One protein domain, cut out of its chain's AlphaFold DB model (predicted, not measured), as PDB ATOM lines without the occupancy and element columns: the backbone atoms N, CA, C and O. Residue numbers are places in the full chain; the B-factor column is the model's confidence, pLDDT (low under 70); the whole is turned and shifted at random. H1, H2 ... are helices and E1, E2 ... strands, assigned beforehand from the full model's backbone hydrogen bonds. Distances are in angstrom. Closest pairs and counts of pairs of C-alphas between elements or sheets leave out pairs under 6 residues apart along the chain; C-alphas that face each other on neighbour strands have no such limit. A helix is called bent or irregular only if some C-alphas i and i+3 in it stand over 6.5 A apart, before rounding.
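AT A GLANCE: This is residues 1135 to 1222 of the 1223 residues of an uncharacterized protein of Salinicola sp. L3 (UniProt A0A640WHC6). A compact cluster of six short helices, which stand mostly crosswise to one another, is tied together along one side by a tiny ladder of two strands, E1 and E2. H2 and H6 run side by side in opposite ways, H3 and H4 fold back on each other as a helical hairpin at one end, and H5 packs on E2 and H6. The printed part has 88 residues, in the order H1 H2 E1 H3 H4 H5 E2 H6; the sheet, E1 - E2, is antiparallel, and the class is mostly helix. The radius of gyration of the C-alphas is 12.2 A, and the C-alphas span 35 by 28 by 20 A.

IN THESE COORDINATES: H1, residues 1135 to 1140, begins at C-alpha 1135 (0.821, 49.334, 2.927) and is 8.6 A long. H2, residues 1142 to 1155, measures 19.1 A and is irregular, with C-alphas 1150 and 1153 7.2 A apart. E1, residues 1161 to 1163, 6.7 A, is followed directly by H3, residues 1164 to 1172, 12.5 A. H4, residues 1178 to 1189, begins at C-alpha 1178 (-15.726, 28.347, -1.079) and measures 15.8 A. H5 is residues 1191 to 1198, 10.3 A, and E2 is residues 1209 to 1211, 6.4 A. H6, residues 1212 to 1222, 16.2 A, ends at C-alpha 1222 (-3.585, 51.985, 4.775).

HOW THE PARTS SIT: H1 and H6 only just touch, with 3 pairs of C-alphas within 8 A, the closest being Gln 1135 and Trp 1222 at 5.5 A. H2 touches H6 with residues 1149 to 1152 alone, at a shallow tilt of 15 degrees, opposite ways; the closest C-alphas are those of Trp 1152 and Ser 1212, 6.8 A. H2 touches H4 about perpendicular, at 77 degrees, with Thr 1144 and Ala 1183 closest, their C-alphas 6.0 A apart. E1 and E2 are antiparallel neighbours, with N 1162 and O 1210 at 2.9 A and N 1210 and O 1162 at 3.3 A, within hydrogen-bond range. H3 and H4 form a helical hairpin and touch at a steep tilt of 36 degrees, only just past shallow; the closest C-alphas are those of Leu 1171 and Lys 1181, 5.3 A. H5 touches H6 about perpendicular, at 73 degrees, with the C-alphas of Leu 1197 and Asp 1214 closest at 5.6 A. The C-alphas of Asp 1198 and Ile 1210, the closest of H5 and E2, are 4.4 A apart. Every O i to N i+4 pair is within hydrogen-bond range in H1, H3, H4 and H5; the count is 8 of 10 in H2 and 6 of 7 in H6.

THE WHOLE: The two C-alphas farthest apart, those of Asp 1174 and Lys 1202, are 35.7 A apart. The printed part has no cut and no long link; the link from H5 to E2, 10 residues, is short, and the others are tight. The mean pLDDT of the printed part is 82.2, with residues 1157, 1192, 1199 and 1201 to 1207 under 70.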
ATOM      1  N   GLN A1135       1.601  49.047   4.138       79.75
ATOM      2  CA  GLN A1135       0.821  49.334   2.927       79.75
ATOM      3  C   GLN A1135       1.033  48.310   1.792       79.75
ATOM      4  O   GLN A1135       0.091  48.058   1.047       79.75
ATOM      5  N   SER A1136       2.212  47.683   1.660       81.62
ATOM      6  CA  SER A1136       2.418  46.646   0.635       81.62
ATOM      7  C   SER A1136       1.667  45.345   0.923       81.62
ATOM      8  O   SER A1136       1.200  44.716  -0.020       81.62
ATOM      9  N   PHE A1137       1.509  44.970   2.196       84.31
ATOM     10  CA  PHE A1137       0.695  43.819   2.598       84.31
ATOM     11  C   PHE A1137      -0.789  44.104   2.359       84.31
ATOM     12  O   PHE A1137      -1.489  43.295   1.751       84.31
ATOM     13  N   TYR A1138      -1.254  45.300   2.744       85.56
ATOM     14  CA  TYR A1138      -2.618  45.723   2.434       85.56
ATOM     15  C   TYR A1138      -2.881  45.775   0.921       85.56
ATOM     16  O   TYR A1138      -3.951  45.366   0.489       85.56
ATOM     17  N   ASP A1139      -1.926  46.226   0.101       85.25
ATOM     18  CA  ASP A1139      -2.067  46.230  -1.362       85.25
ATOM     19  C   ASP A1139      -2.041  44.824  -1.988       85.25
ATOM     20  O   ASP A1139      -2.730  44.604  -2.986       85.25
ATOM     21  N   GLU A1140      -1.281  43.875  -1.427       90.00
ATOM     22  CA  GLU A1140      -1.212  42.485  -1.902       90.00
ATOM     23  C   GLU A1140      -2.496  41.702  -1.587       90.00
ATOM     24  O   GLU A1140      -3.041  41.036  -2.469       90.00
ATOM     25  N   TYR A1141      -3.025  41.846  -0.369       91.38
ATOM     26  CA  TYR A1141      -4.214  41.127   0.111       91.38
ATOM     27  C   TYR A1141      -5.501  41.967   0.092       91.38
ATOM     28  O   TYR A1141      -6.520  41.562   0.654       91.38
ATOM     29  N   ARG A1142      -5.482  43.126  -0.586       89.81
ATOM     30  CA  ARG A1142      -6.576  44.115  -0.628       89.81
ATOM     31  C   ARG A1142      -7.939  43.491  -0.904       89.81
ATOM     32  O   ARG A1142      -8.892  43.776  -0.187       89.81
ATOM     33  N   ASP A1143      -8.027  42.658  -1.939       90.00
ATOM     34  CA  ASP A1143      -9.292  42.060  -2.370       90.00
ATOM     35  C   ASP A1143      -9.843  41.093  -1.302       90.00
ATOM     36  O   ASP A1143     -11.039  41.128  -1.016       90.00
ATOM     37  N   THR A1144      -8.980  40.309  -0.641       92.19
ATOM     38  CA  THR A1144      -9.348  39.414   0.473       92.19
ATOM     39  C   THR A1144      -9.798  40.202   1.704       92.19
ATOM     40  O   THR A1144     -10.841  39.909   2.283       92.19
ATOM     41  N   ILE A1145      -9.057  41.246   2.083       91.12
ATOM     42  CA  ILE A1145      -9.340  42.073   3.267       91.12
ATOM     43  C   ILE A1145     -10.636  42.886   3.083       91.12
ATOM     44  O   ILE A1145     -11.456  42.980   3.997       91.12
ATOM     45  N   GLU A1146     -10.867  43.448   1.894       89.81
ATOM     46  CA  GLU A1146     -12.124  44.133   1.562       89.81
ATOM     47  C   GLU A1146     -13.307  43.158   1.466       89.81
ATOM     48  O   GLU A1146     -14.431  43.530   1.812       89.81
ATOM     49  N   PHE A1147     -13.083  41.913   1.034       92.19
ATOM     50  CA  PHE A1147     -14.101  40.862   1.053       92.19
ATOM     51  C   PHE A1147     -14.478  40.471   2.491       92.19
ATOM     52  O   PHE A1147     -15.660  40.494   2.834       92.19
ATOM     53  N   ILE A1148     -13.487  40.228   3.358       91.88
ATOM     54  CA  ILE A1148     -13.666  39.994   4.803       91.88
ATOM     55  C   ILE A1148     -14.454  41.147   5.438       91.88
ATOM     56  O   ILE A1148     -15.461  40.916   6.105       91.88
ATOM     57  N   SER A1149     -14.083  42.403   5.164       89.44
ATOM     58  CA  SER A1149     -14.812  43.561   5.703       89.44
ATOM     59  C   SER A1149     -16.244  43.691   5.176       89.44
ATOM     60  O   SER A1149     -17.089  44.225   5.892       89.44
ATOM     61  N   GLN A1150     -16.532  43.257   3.946       90.25
ATOM     62  CA  GLN A1150     -17.899  43.231   3.409       90.25
ATOM     63  C   GLN A1150     -18.739  42.110   4.022       90.25
ATOM     64  O   GLN A1150     -19.957  42.250   4.122       90.25
ATOM     65  N   LYS A1151     -18.089  41.013   4.423       91.12
ATOM     66  CA  LYS A1151     -18.713  39.828   5.008       91.12
ATOM     67  C   LYS A1151     -18.816  39.829   6.524       91.12
ATOM     68  O   LYS A1151     -19.594  39.051   7.057       91.12
ATOM     69  N   TRP A1152     -18.148  40.756   7.202       89.44
ATOM     70  CA  TRP A1152     -18.162  40.859   8.660       89.44
ATOM     71  C   TRP A1152     -19.569  40.816   9.276       89.44
ATOM     72  O   TRP A1152     -19.823  40.023  10.171       89.44
ATOM     73  N   THR A1153     -20.521  41.578   8.727       83.88
ATOM     74  CA  THR A1153     -21.918  41.621   9.216       83.88
ATOM     75  C   THR A1153     -22.767  40.400   8.825       83.88
ATOM     76  O   THR A1153     -23.878  40.233   9.323       83.88
ATOM     77  N   ASP A1154     -22.270  39.532   7.939       84.19
ATOM     78  CA  ASP A1154     -22.845  38.196   7.720       84.19
ATOM     79  C   ASP A1154     -22.282  37.174   8.741       84.19
ATOM     80  O   ASP A1154     -22.869  36.106   8.921       84.19
ATOM     81  N   TRP A1155     -21.149  37.480   9.393       87.69
ATOM     82  CA  TRP A1155     -20.390  36.582  10.279       87.69
ATOM     83  C   TRP A1155     -20.557  36.893  11.778       87.69
ATOM     84  O   TRP A1155     -20.523  35.969  12.587       87.69
ATOM     85  N   ASP A1156     -20.798  38.156  12.144       79.94
ATOM     86  CA  ASP A1156     -20.785  38.692  13.521       79.94
ATOM     87  C   ASP A1156     -21.912  38.247  14.473       79.94
ATOM     88  O   ASP A1156     -22.085  38.808  15.552       79.94
ATOM     89  N   GLY A1157     -22.762  37.300  14.072       67.75
ATOM     90  CA  GLY A1157     -23.826  36.779  14.937       67.75
ATOM     91  C   GLY A1157     -24.870  37.800  15.435       67.75
ATOM     92  O   GLY A1157     -25.798  37.389  16.137       67.75
ATOM     93  N   SER A1158     -24.830  39.070  15.002       73.94
ATOM     94  CA  SER A1158     -25.556  40.254  15.514       73.94
ATOM     95  C   SER A1158     -24.924  41.044  16.682       73.94
ATOM     96  O   SER A1158     -25.658  41.826  17.300       73.94
ATOM     97  N   ASP A1159     -23.632  40.896  17.005       76.69
ATOM     98  CA  ASP A1159     -22.961  41.684  18.067       76.69
ATOM     99  C   ASP A1159     -21.703  42.474  17.633       76.69
ATOM    100  O   ASP A1159     -21.000  43.024  18.482       76.69
ATOM    101  N   ASP A1160     -21.497  42.645  16.320       80.94
ATOM    102  CA  ASP A1160     -20.348  43.321  15.677       80.94
ATOM    103  C   ASP A1160     -18.976  42.625  15.896       80.94
ATOM    104  O   ASP A1160     -17.947  43.167  15.469       80.94
ATOM    105  N   ILE A1161     -18.937  41.442  16.525       82.12
ATOM    106  CA  ILE A1161     -17.726  40.712  16.934       82.12
ATOM    107  C   ILE A1161     -17.666  39.334  16.248       82.12
ATOM    108  O   ILE A1161     -18.683  38.673  16.068       82.12
ATOM    109  N   VAL A1162     -16.470  38.873  15.861       83.62
ATOM    110  CA  VAL A1162     -16.266  37.521  15.307       83.62
ATOM    111  C   VAL A1162     -15.143  36.816  16.066       83.62
ATOM    112  O   VAL A1162     -13.988  37.235  16.018       83.62
ATOM    113  N   SER A1163     -15.471  35.726  16.767       83.12
ATOM    114  CA  SER A1163     -14.475  34.914  17.479       83.12
ATOM    115  C   SER A1163     -13.839  33.850  16.581       83.12
ATOM    116  O   SER A1163     -14.430  33.425  15.583       83.12
ATOM    117  N   ARG A1164     -12.678  33.308  16.985       80.56
ATOM    118  CA  ARG A1164     -12.068  32.120  16.338       80.56
ATOM    119  C   ARG A1164     -13.070  30.960  16.165       80.56
ATOM    120  O   ARG A1164     -13.100  30.315  15.120       80.56
ATOM    121  N   LYS A1165     -13.979  30.771  17.127       81.88
ATOM    122  CA  LYS A1165     -15.039  29.747  17.101       81.88
ATOM    123  C   LYS A1165     -16.160  30.036  16.098       81.88
ATOM    124  O   LYS A1165     -16.885  29.125  15.701       81.88
ATOM    125  N   ASP A1166     -16.361  31.291  15.710       84.62
ATOM    126  CA  ASP A1166     -17.305  31.658  14.651       84.62
ATOM    127  C   ASP A1166     -16.683  31.421  13.275       84.62
ATOM    128  O   ASP A1166     -17.334  30.841  12.406       84.62
ATOM    129  N   PHE A1167     -15.390  31.715  13.120       88.06
ATOM    130  CA  PHE A1167     -14.610  31.330  11.944       88.06
ATOM    131  C   PHE A1167     -14.578  29.807  11.722       88.06
ATOM    132  O   PHE A1167     -14.857  29.352  10.613       88.06
ATOM    133  N   GLU A1168     -14.373  29.001  12.769       86.06
ATOM    134  CA  GLU A1168     -14.489  27.531  12.699       86.06
ATOM    135  C   GLU A1168     -15.860  27.072  12.166       86.06
ATOM    136  O   GLU A1168     -15.928  26.252  11.250       86.06
ATOM    137  N   LYS A1169     -16.970  27.647  12.659       86.31
ATOM    138  CA  LYS A1169     -18.324  27.333  12.149       86.31
ATOM    139  C   LYS A1169     -18.482  27.689  10.669       86.31
ATOM    140  O   LYS A1169     -19.208  26.995   9.958       86.31
ATOM    141  N   ILE A1170     -17.852  28.773  10.209       87.81
ATOM    142  CA  ILE A1170     -17.906  29.208   8.806       87.81
ATOM    143  C   ILE A1170     -17.154  28.210   7.911       87.81
ATOM    144  O   ILE A1170     -17.682  27.832   6.860       87.81
ATOM    145  N   LEU A1171     -15.991  27.717   8.358       87.00
ATOM    146  CA  LEU A1171     -15.203  26.678   7.681       87.00
ATOM    147  C   LEU A1171     -15.936  25.323   7.633       87.00
ATOM    148  O   LEU A1171     -15.999  24.698   6.570       87.00
ATOM    149  N   ASP A1172     -16.566  24.905   8.733       86.88
ATOM    150  CA  ASP A1172     -17.298  23.630   8.841       86.88
ATOM    151  C   ASP A1172     -18.681  23.630   8.156       86.88
ATOM    152  O   ASP A1172     -19.247  22.571   7.876       86.88
ATOM    153  N   SER A1173     -19.254  24.800   7.864       85.69
ATOM    154  CA  SER A1173     -20.612  24.934   7.313       85.69
ATOM    155  C   SER A1173     -20.708  24.544   5.828       85.69
ATOM    156  O   SER A1173     -20.040  25.125   4.973       85.69
ATOM    157  N   ASP A1174     -21.590  23.596   5.490       84.06
ATOM    158  CA  ASP A1174     -21.908  23.199   4.102       84.06
ATOM    159  C   ASP A1174     -22.634  24.301   3.291       84.06
ATOM    160  O   ASP A1174     -22.683  24.227   2.063       84.06
ATOM    161  N   ASP A1175     -23.218  25.304   3.960       84.44
ATOM    162  CA  ASP A1175     -23.973  26.403   3.332       84.44
ATOM    163  C   ASP A1175     -23.099  27.647   3.037       84.44
ATOM    164  O   ASP A1175     -23.555  28.578   2.366       84.44
ATOM    165  N   THR A1176     -21.845  27.664   3.507       87.25
ATOM    166  CA  THR A1176     -20.845  28.722   3.257       87.25
ATOM    167  C   THR A1176     -20.195  28.545   1.881       87.25
ATOM    168  O   THR A1176     -19.860  27.424   1.496       87.25
ATOM    169  N   SER A1177     -19.956  29.633   1.140       90.19
ATOM    170  CA  SER A1177     -19.269  29.556  -0.159       90.19
ATOM    171  C   SER A1177     -17.764  29.279  -0.033       90.19
ATOM    172  O   SER A1177     -17.128  29.687   0.936       90.19
ATOM    173  N   ASP A1178     -17.173  28.631  -1.045       89.31
ATOM    174  CA  ASP A1178     -15.726  28.347  -1.079       89.31
ATOM    175  C   ASP A1178     -14.880  29.632  -0.914       89.31
ATOM    176  O   ASP A1178     -13.871  29.615  -0.222       89.31
ATOM    177  N   GLU A1179     -15.336  30.760  -1.470       90.00
ATOM    178  CA  GLU A1179     -14.688  32.083  -1.382       90.00
ATOM    179  C   GLU A1179     -14.725  32.663   0.049       90.00
ATOM    180  O   GLU A1179     -13.748  33.246   0.514       90.00
ATOM    181  N   GLU A1180     -15.813  32.438   0.798       91.25
ATOM    182  CA  GLU A1180     -15.887  32.772   2.230       91.25
ATOM    183  C   GLU A1180     -14.983  31.872   3.074       91.25
ATOM    184  O   GLU A1180     -14.331  32.363   3.993       91.25
ATOM    185  N   LYS A1181     -14.889  30.577   2.747       91.25
ATOM    186  CA  LYS A1181     -13.980  29.656   3.443       91.25
ATOM    187  C   LYS A1181     -12.516  29.987   3.177       91.25
ATOM    188  O   LYS A1181     -11.743  30.003   4.122       91.25
ATOM    189  N   GLU A1182     -12.139  30.292   1.937       91.00
ATOM    190  CA  GLU A1182     -10.775  30.717   1.589       91.00
ATOM    191  C   GLU A1182     -10.391  32.026   2.299       91.00
ATOM    192  O   GLU A1182      -9.286  32.127   2.825       91.00
ATOM    193  N   ALA A1183     -11.306  32.998   2.390       91.25
ATOM    194  CA  ALA A1183     -11.065  34.256   3.099       91.25
ATOM    195  C   ALA A1183     -10.922  34.077   4.623       91.25
ATOM    196  O   ALA A1183     -10.030  34.665   5.232       91.25
ATOM    197  N   VAL A1184     -11.769  33.245   5.240       91.38
ATOM    198  CA  VAL A1184     -11.666  32.912   6.670       91.38
ATOM    199  C   VAL A1184     -10.414  32.088   6.966       91.38
ATOM    200  O   VAL A1184      -9.721  32.369   7.940       91.38
ATOM    201  N   GLN A1185     -10.088  31.110   6.119       90.44
ATOM    202  CA  GLN A1185      -8.879  30.306   6.267       90.44
ATOM    203  C   GLN A1185      -7.630  31.186   6.159       90.44
ATOM    204  O   GLN A1185      -6.762  31.075   7.008       90.44
ATOM    205  N   TRP A1186      -7.574  32.122   5.204       92.44
ATOM    206  CA  TRP A1186      -6.461  33.072   5.078       92.44
ATOM    207  C   TRP A1186      -6.251  33.922   6.344       92.44
ATOM    208  O   TRP A1186      -5.115  34.115   6.762       92.44
ATOM    209  N   LEU A1187      -7.333  34.387   6.980       87.31
ATOM    210  CA  LEU A1187      -7.260  35.148   8.235       87.31
ATOM    211  C   LEU A1187      -6.851  34.276   9.440       87.31
ATOM    212  O   LEU A1187      -6.253  34.778  10.385       87.31
ATOM    213  N   MET A1188      -7.172  32.981   9.420       82.56
ATOM    214  CA  MET A1188      -6.807  32.024  10.475       82.56
ATOM    215  C   MET A1188      -5.409  31.407  10.276       82.56
ATOM    216  O   MET A1188      -4.792  30.993  11.255       82.56
ATOM    217  N   ASP A1189      -4.910  31.360   9.036       83.94
ATOM    218  CA  ASP A1189      -3.583  30.856   8.648       83.94
ATOM    219  C   ASP A1189      -2.443  31.825   9.019       83.94
ATOM    220  O   ASP A1189      -1.283  31.409   9.068       83.94
ATOM    221  N   ASP A1190      -2.757  33.094   9.306       78.81
ATOM    222  CA  ASP A1190      -1.833  34.078   9.883       78.81
ATOM    223  C   ASP A1190      -2.311  34.511  11.289       78.81
ATOM    224  O   ASP A1190      -3.031  35.506  11.430       78.81
ATOM    225  N   PRO A1191      -1.921  33.776  12.354       73.69
ATOM    226  CA  PRO A1191      -2.287  34.116  13.726       73.69
ATOM    227  C   PRO A1191      -1.816  35.510  14.145       73.69
ATOM    228  O   PRO A1191      -2.570  36.220  14.796       73.69
ATOM    229  N   PHE A1192      -0.627  35.941  13.707       69.38
ATOM    230  CA  PHE A1192      -0.108  37.275  14.016       69.38
ATOM    231  C   PHE A1192      -0.995  38.371  13.427       69.38
ATOM    232  O   PHE A1192      -1.266  39.361  14.100       69.38
ATOM    233  N   PHE A1193      -1.485  38.194  12.196       80.94
ATOM    234  CA  PHE A1193      -2.434  39.136  11.610       80.94
ATOM    235  C   PHE A1193      -3.789  39.123  12.333       80.94
ATOM    236  O   PHE A1193      -4.394  40.181  12.507       80.94
ATOM    237  N   PHE A1194      -4.249  37.958  12.798       83.38
ATOM    238  CA  PHE A1194      -5.454  37.850  13.624       83.38
ATOM    239  C   PHE A1194      -5.317  38.631  14.941       83.38
ATOM    240  O   PHE A1194      -6.172  39.458  15.250       83.38
ATOM    241  N   ASP A1195      -4.244  38.398  15.696       74.31
ATOM    242  CA  ASP A1195      -4.046  38.968  17.037       74.31
ATOM    243  C   ASP A1195      -3.698  40.476  16.968       74.31
ATOM    244  O   ASP A1195      -4.140  41.276  17.799       74.31
ATOM    245  N   LEU A1196      -3.015  40.903  15.894       75.62
ATOM    246  CA  LEU A1196      -2.846  42.316  15.523       75.62
ATOM    247  C   LEU A1196      -4.189  43.017  15.306       75.62
ATOM    248  O   LEU A1196      -4.340  44.188  15.663       75.62
ATOM    249  N   LEU A1197      -5.155  42.336  14.682       80.62
ATOM    250  CA  LEU A1197      -6.500  42.873  14.542       80.62
ATOM    251  C   LEU A1197      -7.218  42.868  15.895       80.62
ATOM    252  O   LEU A1197      -7.735  43.910  16.268       80.62
ATOM    253  N   ASP A1198      -7.190  41.779  16.660       79.00
ATOM    254  CA  ASP A1198      -7.881  41.637  17.959       79.00
ATOM    255  C   ASP A1198      -7.630  42.802  18.943       79.00
ATOM    256  O   ASP A1198      -8.507  43.218  19.697       79.00
ATOM    257  N   THR A1199      -6.438  43.402  18.884       68.94
ATOM    258  CA  THR A1199      -6.004  44.501  19.763       68.94
ATOM    259  C   THR A1199      -6.145  45.910  19.151       68.94
ATOM    260  O   THR A1199      -5.938  46.927  19.832       68.94
ATOM    261  N   PHE A1200      -6.495  46.032  17.865       70.88
ATOM    262  CA  PHE A1200      -6.181  47.234  17.087       70.88
ATOM    263  C   PHE A1200      -6.945  48.502  17.508       70.88
ATOM    264  O   PHE A1200      -6.408  49.613  17.409       70.88
ATOM    265  N   ALA A1201      -8.194  48.419  17.980       68.06
ATOM    266  CA  ALA A1201      -9.059  49.574  18.251       68.06
ATOM    267  C   ALA A1201      -8.949  50.198  19.655       68.06
ATOM    268  O   ALA A1201      -9.878  50.888  20.073       68.06
ATOM    269  N   LYS A1202      -7.780  50.122  20.314       51.00
ATOM    270  CA  LYS A1202      -7.526  50.716  21.650       51.00
ATOM    271  C   LYS A1202      -8.545  50.245  22.701       51.00
ATOM    272  O   LYS A1202      -9.357  51.038  23.183       51.00
ATOM    273  N   GLY A1203      -8.435  48.969  23.066       50.81
ATOM    274  CA  GLY A1203      -9.244  48.328  24.107       50.81
ATOM    275  C   GLY A1203     -10.039  47.120  23.614       50.81
ATOM    276  O   GLY A1203     -11.207  47.005  23.974       50.81
ATOM    277  N   GLY A1204      -9.441  46.291  22.752       52.53
ATOM    278  CA  GLY A1204      -9.781  44.867  22.697       52.53
ATOM    279  C   GLY A1204      -8.995  44.152  23.798       52.53
ATOM    280  O   GLY A1204      -7.866  44.556  24.086       52.53
ATOM    281  N   ASP A1205      -9.596  43.149  24.432       53.84
ATOM    282  CA  ASP A1205      -9.090  42.539  25.674       53.84
ATOM    283  C   ASP A1205      -8.102  41.374  25.414       53.84
ATOM    284  O   ASP A1205      -7.863  40.552  26.301       53.84
ATOM    285  N   GLY A1206      -7.586  41.252  24.181       61.06
ATOM    286  CA  GLY A1206      -6.794  40.099  23.729       61.06
ATOM    287  C   GLY A1206      -7.563  38.775  23.839       61.06
ATOM    288  O   GLY A1206      -6.973  37.723  24.093       61.06
ATOM    289  N   ASP A1207      -8.896  38.835  23.746       63.44
ATOM    290  CA  ASP A1207      -9.821  37.765  24.114       63.44
ATOM    291  C   ASP A1207     -10.207  36.846  22.940       63.44
ATOM    292  O   ASP A1207     -11.146  36.042  23.060       63.44
ATOM    293  N   GLY A1208      -9.485  36.947  21.816       71.06
ATOM    294  CA  GLY A1208      -9.624  36.119  20.618       71.06
ATOM    295  C   GLY A1208     -10.854  36.464  19.773       71.06
ATOM    296  O   GLY A1208     -11.452  35.564  19.157       71.06
ATOM    297  N   LYS A1209     -11.272  37.736  19.785       81.75
ATOM    298  CA  LYS A1209     -12.544  38.248  19.264       81.75
ATOM    299  C   LYS A1209     -12.408  39.614  18.571       81.75
ATOM    300  O   LYS A1209     -12.808  40.657  19.091       81.75
ATOM    301  N   ILE A1210     -12.004  39.583  17.305       84.19
ATOM    302  CA  ILE A1210     -11.910  40.784  16.470       84.19
ATOM    303  C   ILE A1210     -13.295  41.457  16.367       84.19
ATOM    304  O   ILE A1210     -14.287  40.809  16.015       84.19
ATOM    305  N   SER A1211     -13.382  42.771  16.607       84.75
ATOM    306  CA  SER A1211     -14.596  43.546  16.318       84.75
ATOM    307  C   SER A1211     -14.549  44.199  14.936       84.75
ATOM    308  O   SER A1211     -13.493  44.444  14.345       84.75
ATOM    309  N   SER A1212     -15.713  44.599  14.422       83.88
ATOM    310  CA  SER A1212     -15.791  45.367  13.176       83.88
ATOM    311  C   SER A1212     -15.004  46.686  13.235       83.88
ATOM    312  O   SER A1212     -14.576  47.190  12.196       83.88
ATOM    313  N   LYS A1213     -14.776  47.264  14.422       82.56
ATOM    314  CA  LYS A1213     -13.985  48.498  14.580       82.56
ATOM    315  C   LYS A1213     -12.497  48.241  14.425       82.56
ATOM    316  O   LYS A1213     -11.816  49.096  13.867       82.56
ATOM    317  N   ASP A1214     -12.019  47.098  14.889       84.00
ATOM    318  CA  ASP A1214     -10.618  46.706  14.816       84.00
ATOM    319  C   ASP A1214     -10.167  46.557  13.367       84.00
ATOM    320  O   ASP A1214      -9.310  47.309  12.891       84.00
ATOM    321  N   LEU A1215     -10.865  45.691  12.625       87.06
ATOM    322  CA  LEU A1215     -10.641  45.482  11.198       87.06
ATOM    323  C   LEU A1215     -10.762  46.786  10.395       87.06
ATOM    324  O   LEU A1215      -9.941  47.057   9.518       87.06
ATOM    325  N   ASN A1216     -11.785  47.606  10.666       85.31
ATOM    326  CA  ASN A1216     -11.955  48.870   9.946       85.31
ATOM    327  C   ASN A1216     -10.845  49.875  10.274       85.31
ATOM    328  O   ASN A1216     -10.329  50.501   9.355       85.31
ATOM    329  N   LYS A1217     -10.434  50.005  11.539       83.00
ATOM    330  CA  LYS A1217      -9.392  50.952  11.950       83.00
ATOM    331  C   LYS A1217      -8.010  50.551  11.422       83.00
ATOM    332  O   LYS A1217      -7.264  51.433  11.000       83.00
ATOM    333  N   TRP A1218      -7.687  49.255  11.386       84.81
ATOM    334  CA  TRP A1218      -6.468  48.764  10.729       84.81
ATOM    335  C   TRP A1218      -6.493  49.082   9.232       84.81
ATOM    336  O   TRP A1218      -5.538  49.632   8.688       84.81
ATOM    337  N   ARG A1219      -7.629  48.844   8.565       86.31
ATOM    338  CA  ARG A1219      -7.773  49.126   7.131       86.31
ATOM    339  C   ARG A1219      -7.720  50.626   6.812       86.31
ATOM    340  O   ARG A1219      -7.117  51.020   5.817       86.31
ATOM    341  N   GLU A1220      -8.294  51.474   7.667       82.44
ATOM    342  CA  GLU A1220      -8.244  52.943   7.561       82.44
ATOM    343  C   GLU A1220      -6.827  53.526   7.691       82.44
ATOM    344  O   GLU A1220      -6.596  54.635   7.209       82.44
ATOM    345  N   GLN A1221      -5.866  52.803   8.278       79.75
ATOM    346  CA  GLN A1221      -4.464  53.237   8.325       79.75
ATOM    347  C   GLN A1221      -3.768  53.167   6.952       79.75
ATOM    348  O   GLN A1221      -2.810  53.904   6.713       79.75
ATOM    349  N   TRP A1222      -4.251  52.309   6.045       80.81
ATOM    350  CA  TRP A1222      -3.585  51.985   4.775       80.81
ATOM    351  C   TRP A1222      -4.390  52.351   3.509       80.81
ATOM    352  O   TRP A1222      -3.864  52.227   2.395       80.81
TER     353      TRP A1222